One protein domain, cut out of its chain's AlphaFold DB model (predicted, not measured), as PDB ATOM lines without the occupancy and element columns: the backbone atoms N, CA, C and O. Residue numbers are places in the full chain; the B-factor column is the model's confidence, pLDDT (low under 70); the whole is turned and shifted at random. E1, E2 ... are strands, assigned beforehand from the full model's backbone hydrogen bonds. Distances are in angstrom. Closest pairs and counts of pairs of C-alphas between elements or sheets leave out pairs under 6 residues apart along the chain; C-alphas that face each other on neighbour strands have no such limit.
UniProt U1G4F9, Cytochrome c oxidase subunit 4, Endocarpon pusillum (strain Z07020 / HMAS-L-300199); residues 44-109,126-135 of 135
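This is residues 44 to 109 and 126 to 135 of the 135 residues of the protein "Cytochrome c oxidase subunit 4" of Endocarpon pusillum (strain Z07020 / HMAS-L-300199) (UniProt U1G4F9). With little regular structure, this is a small sandwich, two sheets face to face: E1, E5 and E4 form one, the hairpin E2 and E3 the other, while residues 126 to 132 stand free. The 76 printed residues have no named helix and five strands, E1 to E5, holding 26 residues: all strand. The sheet in the order E1, E5, E4 is mixed; E2 and E3 are antiparallel. It is compact, radius of gyration of the C-alphas 12.7 A, spanning 38 by 29 by 19 A.

Start at E5, residues 99 to 104; its parallel neighbour is E1, residues 56 to 60, with N 58 and O 101 2.9 A apart, within hydrogen-bond range. E4, residues 90 to 92, forms an antiparallel hairpin with E5, N 100 and O 91 being 2.9 A apart. In the other sheet of the sandwich, face to face with this one, E2, residues 64 to 69, and E3, residues 80 to 85, form an antiparallel hairpin, with N 67 and O 82 2.8 A apart, within hydrogen-bond range. The closest C-alphas of E3 and E4 are Val 84 and Glu 91, 6.0 A.

Find C-alpha 56 at (48.895, 23.602, -14.883), where E1 begins, and C-alpha 104 at (36.820, 28.773, -11.072), where E5 ends, 16.4 A from its first C-alpha.

Residues 110 to 125 are not printed, a gap of 26.6 A between C-alphas 109 and 126. Confidence is under 70 at residues 109, 134 and 135.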
ATOM      1  N   LEU A  44      47.975  16.952  -7.930       90.44
ATOM      2  CA  LEU A  44      48.239  17.771  -9.106       90.44
ATOM      3  C   LEU A  44      49.105  16.999 -10.118       90.44
ATOM      4  O   LEU A  44      49.997  16.246  -9.717       90.44
ATOM      5  N   PRO A  45      48.868  17.181 -11.427       90.62
ATOM      6  CA  PRO A  45      49.680  16.542 -12.450       90.62
ATOM      7  C   PRO A  45      51.123  17.072 -12.403       90.62
ATOM      8  O   PRO A  45      51.359  18.281 -12.429       90.62
ATOM      9  N   SER A  46      52.082  16.144 -12.344       91.81
ATOM     10  CA  SER A  46      53.535  16.405 -12.318       91.81
ATOM     11  C   SER A  46      54.253  15.787 -13.525       91.81
ATOM     12  O   SER A  46      55.426  15.425 -13.447       91.81
ATOM     13  N   ASP A  47      53.536  15.608 -14.633       92.38
ATOM     14  CA  ASP A  47      54.032  15.064 -15.901       92.38
ATOM     15  C   ASP A  47      54.743  16.115 -16.767       92.38
ATOM     16  O   ASP A  47      55.540  15.764 -17.640       92.38
ATOM     17  N   ARG A  48      54.481  17.403 -16.519       93.75
ATOM     18  CA  ARG A  48      55.100  18.527 -17.227       93.75
ATOM     19  C   ARG A  48      55.334  19.730 -16.317       93.75
ATOM     20  O   ARG A  48      54.672  19.905 -15.298       93.75
ATOM     21  N   VAL A  49      56.241  20.608 -16.740       94.44
ATOM     22  CA  VAL A  49      56.409  21.941 -16.145       94.44
ATOM     23  C   VAL A  49      55.398  22.891 -16.790       94.44
ATOM     24  O   VAL A  49      55.356  23.014 -18.015       94.44
ATOM     25  N   GLY A  50      54.578  23.561 -15.978       94.00
ATOM     26  CA  GLY A  50      53.629  24.564 -16.460       94.00
ATOM     27  C   GLY A  50      54.346  25.796 -17.011       94.00
ATOM     28  O   GLY A  50      55.284  26.295 -16.395       94.00
ATOM     29  N   THR A  51      53.886  26.312 -18.150       94.38
ATOM     30  CA  THR A  51      54.368  27.567 -18.753       94.38
ATOM     31  C   THR A  51      53.259  28.618 -18.751       94.38
ATOM     32  O   THR A  51      52.107  28.310 -18.469       94.38
ATOM     33  N   MET A  52      53.570  29.871 -19.088       90.88
ATOM     34  CA  MET A  52      52.535  30.911 -19.194       90.88
ATOM     35  C   MET A  52      51.530  30.613 -20.316       90.88
ATOM     36  O   MET A  52      50.352  30.941 -20.193       90.88
ATOM     37  N   GLN A  53      51.991  29.988 -21.405       92.12
ATOM     38  CA  GLN A  53      51.159  29.606 -22.546       92.12
ATOM     39  C   GLN A  53      50.367  28.320 -22.280       92.12
ATOM     40  O   GLN A  53      49.235  28.198 -22.738       92.12
ATOM     41  N   ASP A  54      50.955  27.384 -21.536       93.94
ATOM     42  CA  ASP A  54      50.351  26.107 -21.154       93.94
ATOM     43  C   ASP A  54      50.552  25.868 -19.644       93.94
ATOM     44  O   ASP A  54      51.483  25.155 -19.245       93.94
ATOM     45  N   PRO A  55      49.748  26.510 -18.777       95.19
ATOM     46  CA  PRO A  55      49.871  26.381 -17.326       95.19
ATOM     47  C   PRO A  55      49.291  25.052 -16.827       95.19
ATOM     48  O   PRO A  55      48.544  24.376 -17.534       95.19
ATOM     49  N   ILE A  56      49.607  24.671 -15.590       95.44
ATOM     50  CA  ILE A  56      48.895  23.602 -14.883       95.44
ATOM     51  C   ILE A  56      47.560  24.164 -14.392       95.44
ATOM     52  O   ILE A  56      47.527  25.076 -13.566       95.44
ATOM     53  N   MET A  57      46.459  23.641 -14.928       94.69
ATOM     54  CA  MET A  57      45.112  24.070 -14.554       94.69
ATOM     55  C   MET A  57      44.734  23.494 -13.189       94.69
ATOM     56  O   MET A  57      44.837  22.286 -12.983       94.69
ATOM     57  N   VAL A  58      44.274  24.349 -12.277       94.25
ATOM     58  CA  VAL A  58      43.818  23.954 -10.939       94.25
ATOM     59  C   VAL A  58      42.384  24.413 -10.731       94.25
ATOM     60  O   VAL A  58      42.066  25.591 -10.889       94.25
ATOM     61  N   LYS A  59      41.495  23.470 -10.423       93.31
ATOM     62  CA  LYS A  59      40.067  23.746 -10.264       93.31
ATOM     63  C   LYS A  59      39.782  24.160  -8.833       93.31
ATOM     64  O   LYS A  59      40.185  23.470  -7.904       93.31
ATOM     65  N   SER A  60      39.064  25.261  -8.662       91.44
ATOM     66  CA  SER A  60      38.626  25.721  -7.347       91.44
ATOM     67  C   SER A  60      37.163  26.134  -7.379       91.44
ATOM     68  O   SER A  60      36.714  26.797  -8.315       91.44
ATOM     69  N   ALA A  61      36.431  25.753  -6.338       89.88
ATOM     70  CA  ALA A  61      35.084  26.251  -6.079       89.88
ATOM     71  C   ALA A  61      35.071  27.477  -5.144       89.88
ATOM     72  O   ALA A  61      34.041  28.133  -5.048       89.88
ATOM     73  N   GLY A  62      36.192  27.796  -4.482       87.75
ATOM     74  CA  GLY A  62      36.350  28.984  -3.633       87.75
ATOM     75  C   GLY A  62      37.131  30.106  -4.323       87.75
ATOM     76  O   GLY A  62      37.629  29.926  -5.437       87.75
ATOM     77  N   ASP A  63      37.266  31.254  -3.657       86.56
ATOM     78  CA  ASP A  63      37.969  32.427  -4.201       86.56
ATOM     79  C   ASP A  63      39.491  32.251  -4.300       86.56
ATOM     80  O   ASP A  63      40.117  32.856  -5.174       86.56
ATOM     81  N   GLU A  64      40.072  31.390  -3.461       89.94
ATOM     82  CA  GLU A  64      41.501  31.064  -3.440       89.94
ATOM     83  C   GLU A  64      41.732  29.557  -3.297       89.94
ATOM     84  O   GLU A  64      40.897  28.834  -2.749       89.94
ATOM     85  N   LEU A  65      42.876  29.075  -3.785       92.06
ATOM     86  CA  LEU A  65      43.303  27.684  -3.664       92.06
ATOM     87  C   LEU A  65      44.813  27.599  -3.430       92.06
ATOM     88  O   LEU A  65      45.610  28.190  -4.159       92.06
ATOM     89  N   GLN A  66      45.208  26.805  -2.436       93.75
ATOM     90  CA  GLN A  66      46.609  26.500  -2.152       93.75
ATOM     91  C   GLN A  66      47.038  25.238  -2.905       93.75
ATOM     92  O   GLN A  66      46.461  24.167  -2.735       93.75
ATOM     93  N   CYS A  67      48.076  25.366  -3.722       93.81
ATOM     94  CA  CYS A  67      48.654  24.307  -4.536       93.81
ATOM     95  C   CYS A  67      50.042  23.942  -3.999       93.81
ATOM     96  O   CYS A  67      50.889  24.814  -3.801       93.81
ATOM     97  N   GLY A  68      50.297  22.651  -3.780       95.50
ATOM     98  CA  GLY A  68      51.610  22.144  -3.378       95.50
ATOM     99  C   GLY A  68      52.423  21.696  -4.590       95.50
ATOM    100  O   GLY A  68      52.108  20.678  -5.201       95.50
ATOM    101  N   CYS A  69      53.477  22.431  -4.937       95.94
ATOM    102  CA  CYS A  69      54.406  22.054  -5.999       95.94
ATOM    103  C   CYS A  69      55.588  21.261  -5.424       95.94
ATOM    104  O   CYS A  69      56.323  21.788  -4.591       95.94
ATOM    105  N   THR A  70      55.807  20.030  -5.898       96.12
ATOM    106  CA  THR A  70      57.024  19.230  -5.616       96.12
ATOM    107  C   THR A  70      57.918  19.052  -6.856       96.12
ATOM    108  O   THR A  70      58.890  18.295  -6.856       96.12
ATOM    109  N   GLY A  71      57.595  19.785  -7.925       93.38
ATOM    110  CA  GLY A  71      58.311  19.831  -9.196       93.38
ATOM    111  C   GLY A  71      57.912  18.746 -10.201       93.38
ATOM    112  O   GLY A  71      56.922  18.033 -10.030       93.38
ATOM    113  N   CYS A  72      58.660  18.689 -11.303       92.44
ATOM    114  CA  CYS A  72      58.449  17.766 -12.417       92.44
ATOM    115  C   CYS A  72      59.816  17.217 -12.872       92.44
ATOM    116  O   CYS A  72      60.587  17.974 -13.474       92.44
ATOM    117  N   PRO A  73      60.138  15.932 -12.630       92.62
ATOM    118  CA  PRO A  73      59.286  14.895 -12.029       92.62
ATOM    119  C   PRO A  73      58.858  15.197 -10.582       92.62
ATOM    120  O   PRO A  73      59.501  16.000  -9.905       92.62
ATOM    121  N   ALA A  74      57.775  14.558 -10.122       93.00
ATOM    122  CA  ALA A  74      57.293  14.701  -8.746       93.00
ATOM    123  C   ALA A  74      58.420  14.444  -7.728       93.00
ATOM    124  O   ALA A  74      59.258  13.566  -7.935       93.00
ATOM    125  N   ASP A  75      58.424  15.222  -6.645       93.62
ATOM    126  CA  ASP A  75      59.411  15.183  -5.553       93.62
ATOM    127  C   ASP A  75      60.855  15.540  -5.952       93.62
ATOM    128  O   ASP A  75      61.813  15.228  -5.244       93.62
ATOM    129  N   SER A  76      61.030  16.247  -7.071       94.69
ATOM    130  CA  SER A  76      62.327  16.818  -7.471       94.69
ATOM    131  C   SER A  76      62.828  17.935  -6.547       94.69
ATOM    132  O   SER A  76      64.033  18.184  -6.497       94.69
ATOM    133  N   HIS A  77      61.933  18.589  -5.806       95.56
ATOM    134  CA  HIS A  77      62.283  19.565  -4.779       95.56
ATOM    135  C   HIS A  77      61.303  19.541  -3.596       95.56
ATOM    136  O   HIS A  77      60.258  18.890  -3.640       95.56
ATOM    137  N   ALA A  78      61.648  20.247  -2.513       96.31
ATOM    138  CA  ALA A  78      60.781  20.360  -1.343       96.31
ATOM    139  C   ALA A  78      59.475  21.084  -1.698       96.31
ATOM    140  O   ALA A  78      59.468  21.968  -2.552       96.31
ATOM    141  N   VAL A  79      58.377  20.744  -1.016       96.38
ATOM    142  CA  VAL A  79      57.072  21.352  -1.304       96.38
ATOM    143  C   VAL A  79      57.140  22.879  -1.230       96.38
ATOM    144  O   VAL A  79      57.468  23.466  -0.196       96.38
ATOM    145  N   ARG A  80      56.815  23.521  -2.350       95.88
ATOM    146  CA  ARG A  80      56.580  24.960  -2.438       95.88
ATOM    147  C   ARG A  80      55.078  25.184  -2.492       95.88
ATOM    148  O   ARG A  80      54.399  24.634  -3.358       95.88
ATOM    149  N   TRP A  81      54.569  25.978  -1.559       95.12
ATOM    150  CA  TRP A  81      53.159  26.347  -1.516       95.12
ATOM    151  C   TRP A  81      52.917  27.563  -2.397       95.12
ATOM    152  O   TRP A  81      53.576  28.588  -2.248       95.12
ATOM    153  N   VAL A  82      51.970  27.420  -3.315       93.12
ATOM    154  CA  VAL A  82      51.590  28.429  -4.297       93.12
ATOM    155  C   VAL A  82      50.113  28.727  -4.093       93.12
ATOM    156  O   VAL A  82      49.298  27.809  -4.138       93.12
ATOM    157  N   VAL A  83      49.753  29.985  -3.852       93.00
ATOM    158  CA  VAL A  83      48.351  30.391  -3.688       93.00
ATOM    159  C   VAL A  83      47.878  31.045  -4.975       93.00
ATOM    160  O   VAL A  83      48.493  31.997  -5.446       93.00
ATOM    161  N   VAL A  84      46.799  30.523  -5.553       92.00
ATOM    162  CA  VAL A  84      46.108  31.144  -6.687       92.00
ATOM    163  C   VAL A  84      44.765  31.688  -6.224       92.00
ATOM    164  O   VAL A  84      44.114  31.081  -5.376       92.00
ATOM    165  N   SER A  85      44.333  32.810  -6.794       91.06
ATOM    166  CA  SER A  85      43.046  33.426  -6.464       91.06
ATOM    167  C   SER A  85      42.301  33.895  -7.703       91.06
ATOM    168  O   SER A  85      42.874  34.032  -8.783       91.06
ATOM    169  N   ARG A  86      41.005  34.197  -7.576       86.94
ATOM    170  CA  ARG A  86      40.224  34.757  -8.696       86.94
ATOM    171  C   ARG A  86      40.781  36.099  -9.174       86.94
ATOM    172  O   ARG A  86      40.723  36.391 -10.366       86.94
ATOM    173  N   ALA A  87      41.324  36.900  -8.257       85.19
ATOM    174  CA  ALA A  87      41.952  38.181  -8.572       85.19
ATOM    175  C   ALA A  87      43.323  38.001  -9.243       85.19
ATOM    176  O   ALA A  87      43.660  38.733 -10.175       85.19
ATOM    177  N   ARG A  88      44.098  37.002  -8.799       85.88
ATOM    178  CA  ARG A  88      45.411  36.638  -9.344       85.88
ATOM    179  C   ARG A  88      45.406  35.160  -9.752       85.88
ATOM    180  O   ARG A  88      45.909  34.308  -9.018       85.88
ATOM    181  N   PRO A  89      44.828  34.837 -10.925       90.69
ATOM    182  CA  PRO A  89      44.595  33.450 -11.310       90.69
ATOM    183  C   PRO A  89      45.863  32.722 -11.736       90.69
ATOM    184  O   PRO A  89      45.808  31.511 -11.879       90.69
ATOM    185  N   PHE A  90      46.974  33.425 -11.962       92.19
ATOM    186  CA  PHE A  90      48.261  32.823 -12.293       92.19
ATOM    187  C   PHE A  90      49.242  33.028 -11.154       92.19
ATOM    188  O   PHE A  90      49.412  34.154 -10.694       92.19
ATOM    189  N   GLU A  91      49.958  31.969 -10.795       92.50
ATOM    190  CA  GLU A  91      51.070  32.054  -9.857       92.50
ATOM    191  C   GLU A  91      52.170  31.064 -10.262       92.50
ATOM    192  O   GLU A  91      51.930  30.079 -10.973       92.50
ATOM    193  N   ARG A  92      53.413  31.360  -9.874       93.31
ATOM    194  CA  ARG A  92      54.594  30.598 -10.291       93.31
ATOM    195  C   ARG A  92      55.273  29.985  -9.082       93.31
ATOM    196  O   ARG A  92      55.491  30.660  -8.084       93.31
ATOM    197  N   CYS A  93      55.679  28.725  -9.202       94.38
ATOM    198  CA  CYS A  93      56.615  28.148  -8.249       94.38
ATOM    199  C   CYS A  93      57.961  28.876  -8.363       94.38
ATOM    200  O   CYS A  93      58.505  29.024  -9.458       94.38
ATOM    201  N   ASP A  94      58.506  29.308  -7.234       93.00
ATOM    202  CA  ASP A  94      59.760  30.053  -7.152       93.00
ATOM    203  C   ASP A  94      61.015  29.169  -7.260       93.00
ATOM    204  O   ASP A  94      62.119  29.688  -7.404       93.00
ATOM    205  N   GLU A  95      60.846  27.845  -7.238       93.75
ATOM    206  CA  GLU A  95      61.940  26.879  -7.360       93.75
ATOM    207  C   GLU A  95      62.027  26.270  -8.766       93.75
ATOM    208  O   GLU A  95      63.023  26.460  -9.463       93.75
ATOM    209  N   CYS A  96      60.976  25.586  -9.235       93.19
ATOM    210  CA  CYS A  96      60.976  24.955 -10.564       93.19
ATOM    211  C   CYS A  96      60.405  25.840 -11.683       93.19
ATOM    212  O   CYS A  96      60.459  25.470 -12.857       93.19
ATOM    213  N   GLY A  97      59.825  26.996 -11.348       93.19
ATOM    214  CA  GLY A  97      59.254  27.924 -12.324       93.19
ATOM    215  C   GLY A  97      57.913  27.499 -12.929       93.19
ATOM    216  O   GLY A  97      57.414  28.234 -13.788       93.19
ATOM    217  N   SER A  98      57.341  26.363 -12.500       95.31
ATOM    218  CA  SER A  98      56.050  25.855 -12.981       95.31
ATOM    219  C   SER A  98      54.935  26.871 -12.734       95.31
ATOM    220  O   SER A  98      54.823  27.430 -11.641       95.31
ATOM    221  N   VAL A  99      54.128  27.113 -13.763       95.44
ATOM    222  CA  VAL A  99      53.005  28.053 -13.735       95.44
ATOM    223  C   VAL A  99      51.708  27.307 -13.445       95.44
ATOM    224  O   VAL A  99      51.371  26.356 -14.153       95.44
ATOM    225  N   TYR A 100      50.954  27.788 -12.460       95.44
ATOM    226  CA  TYR A 100      49.624  27.298 -12.108       95.44
ATOM    227  C   TYR A 100      48.576  28.337 -12.484       95.44
ATOM    228  O   TYR A 100      48.798  29.531 -12.282       95.44
ATOM    229  N   LYS A 101      47.445  27.884 -13.037       95.12
ATOM    230  CA  LYS A 101      46.311  28.742 -13.377       95.12
ATOM    231  C   LYS A 101      45.022  28.239 -12.741       95.12
ATOM    232  O   LYS A 101      44.606  27.112 -13.002       95.12
ATOM    233  N   MET A 102      44.359  29.103 -11.984       94.44
ATOM    234  CA  MET A 102      43.052  28.831 -11.401       94.44
ATOM    235  C   MET A 102      41.945  28.796 -12.463       94.44
ATOM    236  O   MET A 102      41.798  29.718 -13.271       94.44
ATOM    237  N   GLU A 103      41.137  27.743 -12.419       93.94
ATOM    238  CA  GLU A 103      39.848  27.608 -13.089       93.94
ATOM    239  C   GLU A 103      38.749  27.616 -12.023       93.94
ATOM    240  O   GLU A 103      38.639  26.689 -11.217       93.94
ATOM    241  N   TYR A 104      37.949  28.683 -11.991       91.75
ATOM    242  CA  TYR A 104      36.820  28.773 -11.072       91.75
ATOM    243  C   TYR A 104      35.658  27.919 -11.588       91.75
ATOM    244  O   TYR A 104      35.159  28.156 -12.688       91.75
ATOM    245  N   ILE A 105      35.236  26.938 -10.791       91.50
ATOM    246  CA  ILE A 105      34.138  26.007 -11.104       91.50
ATOM    247  C   ILE A 105      32.938  26.157 -10.152       91.50
ATOM    248  O   ILE A 105      32.002  25.361 -10.217       91.50
ATOM    249  N   GLY A 106      32.981  27.142  -9.250       86.56
ATOM    250  CA  GLY A 106      31.910  27.422  -8.294       86.56
ATOM    251  C   GLY A 106      30.718  28.183  -8.901       86.56
ATOM    252  O   GLY A 106      30.756  28.586 -10.070       86.56
ATOM    253  N   PRO A 107      29.636  28.380  -8.125       86.00
ATOM    254  CA  PRO A 107      28.483  29.179  -8.536       86.00
ATOM    255  C   PRO A 107      28.864  30.638  -8.866       86.00
ATOM    256  O   PRO A 107      29.740  31.202  -8.223       86.00
ATOM    257  N   PRO A 108      28.214  31.296  -9.844       72.50
ATOM    258  CA  PRO A 108      28.552  32.673 -10.221       72.50
ATOM    259  C   PRO A 108      28.243  33.704  -9.123       72.50
ATOM    260  O   PRO A 108      28.972  34.688  -8.998       72.50
ATOM    261  N   ASP A 109      27.190  33.460  -8.339       63.53
ATOM    262  CA  ASP A 109      26.769  34.269  -7.200       63.53
ATOM    263  C   ASP A 109      27.090  33.496  -5.916       63.53
ATOM    264  O   ASP A 109      26.327  32.617  -5.514       63.53
ATOM    265  N   ASP A 126      52.294  44.152  -7.807       81.00
ATOM    266  CA  ASP A 126      51.109  45.019  -7.749       81.00
ATOM    267  C   ASP A 126      51.355  46.405  -8.371       81.00
ATOM    268  O   ASP A 126      50.418  47.128  -8.707       81.00
ATOM    269  N   TYR A 127      52.625  46.775  -8.561       84.88
ATOM    270  CA  TYR A 127      53.038  48.003  -9.247       84.88
ATOM    271  C   TYR A 127      53.380  47.774 -10.728       84.88
ATOM    272  O   TYR A 127      53.646  48.733 -11.460       84.88
ATOM    273  N   VAL A 128      53.384  46.519 -11.186       82.50
ATOM    274  CA  VAL A 128      53.562  46.171 -12.597       82.50
ATOM    275  C   VAL A 128      52.239  46.405 -13.325       82.50
ATOM    276  O   VAL A 128      51.184  45.989 -12.853       82.50
ATOM    277  N   LYS A 129      52.278  47.081 -14.482       80.56
ATOM    278  CA  LYS A 129      51.049  47.320 -15.256       80.56
ATOM    279  C   LYS A 129      50.457  45.983 -15.729       80.56
ATOM    280  O   LYS A 129      51.241  45.132 -16.159       80.56
ATOM    281  N   PRO A 130      49.120  45.824 -15.734       76.62
ATOM    282  CA  PRO A 130      48.458  44.588 -16.153       76.62
ATOM    283  C   PRO A 130      48.935  44.041 -17.503       76.62
ATOM    284  O   PRO A 130      49.060  42.832 -17.684       76.62
ATOM    285  N   GLU A 131      49.286  44.927 -18.440       79.44
ATOM    286  CA  GLU A 131      49.823  44.570 -19.761       79.44
ATOM    287  C   GLU A 131      51.134  43.753 -19.727       79.44
ATOM    288  O   GLU A 131      51.510  43.162 -20.742       79.44
ATOM    289  N   TYR A 132      51.844  43.730 -18.594       76.31
ATOM    290  CA  TYR A 132      53.122  43.032 -18.418       76.31
ATOM    291  C   TYR A 132      53.040  41.779 -17.546       76.31
ATOM    292  O   TYR A 132      54.043  41.081 -17.440       76.31
ATOM    293  N   TRP A 133      51.897  41.465 -16.929       70.44
ATOM    294  CA  TRP A 133      51.809  40.318 -16.017       70.44
ATOM    295  C   TRP A 133      52.103  38.976 -16.697       70.44
ATOM    296  O   TRP A 133      52.650  38.078 -16.064       70.44
ATOM    297  N   TYR A 134      51.767  38.845 -17.983       69.31
ATOM    298  CA  TYR A 134      51.760  37.558 -18.687       69.31
ATOM    299  C   TYR A 134      52.513  37.571 -20.027       69.31
ATOM    300  O   TYR A 134      52.227  36.750 -20.902       69.31
ATOM    301  N   ARG A 135      53.434  38.527 -20.206       60.50
ATOM    302  CA  ARG A 135      54.332  38.590 -21.369       60.50
ATOM    303  C   ARG A 135      55.594  37.761 -21.178       60.50
ATOM    304  O   ARG A 135      56.077  37.673 -20.030       60.50
TER     305      ARG A 135